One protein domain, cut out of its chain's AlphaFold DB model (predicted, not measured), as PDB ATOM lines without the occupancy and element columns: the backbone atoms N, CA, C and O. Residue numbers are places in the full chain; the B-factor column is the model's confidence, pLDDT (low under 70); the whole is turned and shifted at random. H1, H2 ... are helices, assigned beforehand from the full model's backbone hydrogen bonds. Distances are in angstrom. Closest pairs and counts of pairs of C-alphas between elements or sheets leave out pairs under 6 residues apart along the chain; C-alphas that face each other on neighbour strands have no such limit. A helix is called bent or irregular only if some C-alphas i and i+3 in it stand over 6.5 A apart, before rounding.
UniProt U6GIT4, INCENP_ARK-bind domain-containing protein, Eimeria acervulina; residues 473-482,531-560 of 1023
ATOM      1  N   THR A 473      86.344 134.826 138.314       71.94
ATOM      2  CA  THR A 473      86.714 134.962 136.895       71.94
ATOM      3  C   THR A 473      88.124 134.470 136.576       71.94
ATOM      4  O   THR A 473      88.378 134.067 135.442       71.94
ATOM      5  N   HIS A 474      89.042 134.493 137.544       75.94
ATOM      6  CA  HIS A 474      90.439 134.119 137.331       75.94
ATOM      7  C   HIS A 474      90.599 132.585 137.207       75.94
ATOM      8  O   HIS A 474      90.075 131.840 138.045       75.94
ATOM      9  N   PRO A 475      91.333 132.065 136.200       74.44
ATOM     10  CA  PRO A 475      91.321 130.640 135.828       74.44
ATOM     11  C   PRO A 475      91.970 129.685 136.846       74.44
ATOM     12  O   PRO A 475      91.760 128.471 136.749       74.44
ATOM     13  N   ILE A 476      92.748 130.211 137.800       78.75
ATOM     14  CA  ILE A 476      93.313 129.456 138.935       78.75
ATOM     15  C   ILE A 476      92.475 129.658 140.201       78.75
ATOM     16  O   ILE A 476      91.885 128.691 140.671       78.75
ATOM     17  N   LEU A 477      92.372 130.893 140.720       79.06
ATOM     18  CA  LEU A 477      91.604 131.228 141.932       79.06
ATOM     19  C   LEU A 477      90.205 130.591 141.958       79.06
ATOM     20  O   LEU A 477      89.835 129.993 142.961       79.06
ATOM     21  N   SER A 478      89.462 130.612 140.845       78.25
ATOM     22  CA  SER A 478      88.131 129.987 140.764       78.25
ATOM     23  C   SER A 478      88.151 128.477 141.042       78.25
ATOM     24  O   SER A 478      87.264 127.961 141.728       78.25
ATOM     25  N   LYS A 479      89.181 127.761 140.571       78.75
ATOM     26  CA  LYS A 479      89.413 126.338 140.866       78.75
ATOM     27  C   LYS A 479      89.922 126.137 142.291       78.75
ATOM     28  O   LYS A 479      89.530 125.167 142.928       78.75
ATOM     29  N   PHE A 480      90.771 127.042 142.782       78.56
ATOM     30  CA  PHE A 480      91.312 126.988 144.137       78.56
ATOM     31  C   PHE A 480      90.196 127.131 145.184       78.56
ATOM     32  O   PHE A 480      89.980 126.199 145.952       78.56
ATOM     33  N   CYS A 481      89.390 128.200 145.122       71.31
ATOM     34  CA  CYS A 481      88.216 128.381 145.987       71.31
ATOM     35  C   CYS A 481      87.265 127.170 145.919       71.31
ATOM     36  O   CYS A 481      86.784 126.701 146.946       71.31
ATOM     37  N   SER A 482      87.047 126.614 144.717       69.19
ATOM     38  CA  SER A 482      86.206 125.420 144.529       69.19
ATOM     39  C   SER A 482      86.760 124.155 145.203       69.19
ATOM     40  O   SER A 482      85.980 123.259 145.519       69.19
ATOM     41  N   VAL A 531      99.760 128.299 152.212       80.56
ATOM     42  CA  VAL A 531      98.884 127.950 151.077       80.56
ATOM     43  C   VAL A 531      99.288 128.731 149.828       80.56
ATOM     44  O   VAL A 531      99.261 128.187 148.720       80.56
ATOM     45  N   TRP A 532      99.695 129.988 150.016       81.81
ATOM     46  CA  TRP A 532     100.259 130.832 148.971       81.81
ATOM     47  C   TRP A 532     101.475 130.164 148.317       81.81
ATOM     48  O   TRP A 532     101.420 129.818 147.139       81.81
ATOM     49  N   GLU A 533     102.516 129.889 149.103       81.00
ATOM     50  CA  GLU A 533     103.797 129.325 148.660       81.00
ATOM     51  C   GLU A 533     103.662 127.933 148.027       81.00
ATOM     52  O   GLU A 533     104.340 127.628 147.049       81.00
ATOM     53  N   LYS A 534     102.807 127.064 148.591       80.25
ATOM     54  CA  LYS A 534     102.799 125.626 148.257       80.25
ATOM     55  C   LYS A 534     101.775 125.217 147.205       80.25
ATOM     56  O   LYS A 534     101.992 124.210 146.536       80.25
ATOM     57  N   GLU A 535     100.671 125.951 147.057       80.75
ATOM     58  CA  GLU A 535      99.619 125.607 146.087       80.75
ATOM     59  C   GLU A 535      99.338 126.702 145.057       80.75
ATOM     60  O   GLU A 535      99.102 126.379 143.892       80.75
ATOM     61  N   LEU A 536      99.330 127.981 145.451       82.44
ATOM     62  CA  LEU A 536      98.847 129.048 144.569       82.44
ATOM     63  C   LEU A 536      99.960 129.697 143.734       82.44
ATOM     64  O   LEU A 536      99.785 129.838 142.524       82.44
ATOM     65  N   LEU A 537     101.104 130.027 144.337       82.31
ATOM     66  CA  LEU A 537     102.253 130.623 143.651       82.31
ATOM     67  C   LEU A 537     102.816 129.712 142.536       82.31
ATOM     68  O   LEU A 537     102.909 130.191 141.403       82.31
ATOM     69  N   PRO A 538     103.067 128.399 142.745       83.38
ATOM     70  CA  PRO A 538     103.563 127.527 141.675       83.38
ATOM     71  C   PRO A 538     102.540 127.346 140.544       83.38
ATOM     72  O   PRO A 538     102.903 127.246 139.372       83.38
ATOM     73  N   ALA A 539     101.242 127.344 140.873       81.06
ATOM     74  CA  ALA A 539     100.172 127.261 139.882       81.06
ATOM     75  C   ALA A 539     100.043 128.551 139.050       81.06
ATOM     76  O   ALA A 539      99.778 128.471 137.849       81.06
ATOM     77  N   LEU A 540     100.245 129.724 139.665       80.75
ATOM     78  CA  LEU A 540     100.326 131.016 138.977       80.75
ATOM     79  C   LEU A 540     101.537 131.054 138.044       80.75
ATOM     80  O   LEU A 540     101.348 131.247 136.845       80.75
ATOM     81  N   GLN A 541     102.736 130.775 138.559       80.75
ATOM     82  CA  GLN A 541     103.973 130.723 137.774       80.75
ATOM     83  C   GLN A 541     103.845 129.768 136.574       80.75
ATOM     84  O   GLN A 541     104.129 130.162 135.445       80.75
ATOM     85  N   GLN A 542     103.326 128.548 136.770       79.19
ATOM     86  CA  GLN A 542     103.130 127.590 135.674       79.19
ATOM     87  C   GLN A 542     102.106 128.073 134.632       79.19
ATOM     88  O   GLN A 542     102.299 127.862 133.433       79.19
ATOM     89  N   HIS A 543     101.013 128.716 135.054       78.12
ATOM     90  CA  HIS A 543     100.020 129.254 134.123       78.12
ATOM     91  C   HIS A 543     100.578 130.419 133.309       78.12
ATOM     92  O   HIS A 543     100.395 130.439 132.092       78.12
ATOM     93  N   TRP A 544     101.266 131.355 133.957       71.06
ATOM     94  CA  TRP A 544     101.842 132.513 133.287       71.06
ATOM     95  C   TRP A 544     103.027 132.136 132.399       71.06
ATOM     96  O   TRP A 544     103.121 132.677 131.307       71.06
ATOM     97  N   ALA A 545     103.828 131.122 132.744       73.00
ATOM     98  CA  ALA A 545     104.814 130.548 131.823       73.00
ATOM     99  C   ALA A 545     104.159 129.970 130.548       73.00
ATOM    100  O   ALA A 545     104.672 130.156 129.445       73.00
ATOM    101  N   GLN A 546     102.993 129.319 130.665       68.81
ATOM    102  CA  GLN A 546     102.231 128.829 129.504       68.81
ATOM    103  C   GLN A 546     101.586 129.959 128.684       68.81
ATOM    104  O   GLN A 546     101.451 129.817 127.469       68.81
ATOM    105  N   VAL A 547     101.171 131.057 129.325       66.62
ATOM    106  CA  VAL A 547     100.631 132.248 128.645       66.62
ATOM    107  C   VAL A 547     101.748 133.006 127.933       66.62
ATOM    108  O   VAL A 547     101.634 133.218 126.733       66.62
ATOM    109  N   ALA A 548     102.851 133.311 128.621       64.38
ATOM    110  CA  ALA A 548     104.024 133.977 128.060       64.38
ATOM    111  C   ALA A 548     104.582 133.208 126.858       64.38
ATOM    112  O   ALA A 548     104.806 133.809 125.812       64.38
ATOM    113  N   ALA A 549     104.693 131.876 126.950       63.56
ATOM    114  CA  ALA A 549     105.034 131.052 125.795       63.56
ATOM    115  C   ALA A 549     104.062 131.282 124.621       63.56
ATOM    116  O   ALA A 549     104.506 131.484 123.502       63.56
ATOM    117  N   ILE A 550     102.744 131.282 124.847       61.88
ATOM    118  CA  ILE A 550     101.734 131.450 123.783       61.88
ATOM    119  C   ILE A 550     101.646 132.885 123.232       61.88
ATOM    120  O   ILE A 550     101.223 133.047 122.090       61.88
ATOM    121  N   GLU A 551     101.999 133.909 124.009       57.16
ATOM    122  CA  GLU A 551     101.861 135.324 123.622       57.16
ATOM    123  C   GLU A 551     103.125 135.905 122.976       57.16
ATOM    124  O   GLU A 551     103.023 136.734 122.072       57.16
ATOM    125  N   LEU A 552     104.311 135.415 123.344       54.53
ATOM    126  CA  LEU A 552     105.580 135.728 122.681       54.53
ATOM    127  C   LEU A 552     105.623 135.006 121.315       54.53
ATOM    128  O   LEU A 552     106.185 133.927 121.229       54.53
ATOM    129  N   ASN A 553     104.911 135.540 120.300       51.25
ATOM    130  CA  ASN A 553     104.257 134.826 119.169       51.25
ATOM    131  C   ASN A 553     105.031 134.398 117.874       51.25
ATOM    132  O   ASN A 553     104.608 133.464 117.191       51.25
ATOM    133  N   PHE A 554     106.095 135.084 117.429       51.91
ATOM    134  CA  PHE A 554     106.541 135.086 116.002       51.91
ATOM    135  C   PHE A 554     107.163 133.772 115.436       51.91
ATOM    136  O   PHE A 554     108.357 133.693 115.152       51.91
ATOM    137  N   LYS A 555     106.350 132.718 115.283       49.06
ATOM    138  CA  LYS A 555     106.521 131.536 114.397       49.06
ATOM    139  C   LYS A 555     105.168 130.890 114.056       49.06
ATOM    140  O   LYS A 555     105.076 130.188 113.056       49.06
ATOM    141  N   GLU A 556     104.127 131.140 114.860       49.31
ATOM    142  CA  GLU A 556     102.716 130.935 114.478       49.31
ATOM    143  C   GLU A 556     101.960 132.256 114.222       49.31
ATOM    144  O   GLU A 556     100.792 132.215 113.838       49.31
ATOM    145  N   ASP A 557     102.597 133.418 114.410       55.00
ATOM    146  CA  ASP A 557     102.018 134.717 114.043       55.00
ATOM    147  C   ASP A 557     101.855 134.810 112.509       55.00
ATOM    148  O   ASP A 557     102.855 134.707 111.792       55.00
ATOM    149  N   PRO A 558     100.624 134.924 111.970       49.28
ATOM    150  CA  PRO A 558     100.346 134.634 110.566       49.28
ATOM    151  C   PRO A 558     100.590 135.814 109.610       49.28
ATOM    152  O   PRO A 558      99.924 135.884 108.581       49.28
ATOM    153  N   LEU A 559     101.524 136.723 109.910       53.84
ATOM    154  CA  LEU A 559     102.013 137.701 108.931       53.84
ATOM    155  C   LEU A 559     102.777 136.966 107.824       53.84
ATOM    156  O   LEU A 559     103.948 136.611 107.982       53.84
ATOM    157  N   THR A 560     102.114 136.704 106.698       57.00
ATOM    158  CA  THR A 560     102.768 136.036 105.571       57.00
ATOM    159  C   THR A 560     103.757 136.978 104.887       57.00
ATOM    160  O   THR A 560     103.537 138.187 104.812       57.00
TER     161      THR A 560
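Overview. This is residues 473 to 482 and 531 to 560 of the 1023 residues of the protein "INCENP_ARK-bind domain-containing protein" of Eimeria acervulina (UniProt U6GIT4). One long helix, H2, and the tail after it make a rod, and a short helix, H1, sits near the first part of H2 at a slant. Residues 544 to 560, of which 544 to 551 belong to H2, stand free and stick out beyond that place. The printed part has 40 residues with two named helices, H1 then H2 along the chain, and no named strand; the class is all helix. The whole is extended, with a radius of gyration of the C-alphas of 14.1 A and spans of 46 by 20 by 8 A.

Along the chain. The printed part begins at Thr 473, with its C-alpha at (86.714, 134.962, 136.895). H1 holds residues 477 to 482, 8.3 A from first to last C-alpha. H2 holds residues 531 to 551, 28.6 A from C-alpha 531 at (98.884, 127.950, 151.077) to C-alpha 551 at (101.861, 135.324, 123.622). H2 is only just irregular: C-alphas 534 and 537 are 6.8 A apart. It has a kink of 28 degrees near residue 538.

Arrangement. H1 and H2 are close but not clearly touching, with 1 pair of C-alphas within 8 A. Their closest C-alphas, those of Phe 480 and Leu 536, are 7.8 A apart. The helices run opposite ways at a steep tilt of 47 degrees. In H1 every O i to N i+4 pair is within hydrogen-bond range; in H2, 14 of 17 are.

Size, cuts and confidence. The two C-alphas farthest apart, those of Val 531 and Thr 560, are 46.4 A apart. Residues 483 to 530 are not printed, and C-alphas 482 and 531 are 14.5 A apart across the cut. The mean pLDDT of the printed part is 70.2; residue 482 and residues 546 to 560 are under 70.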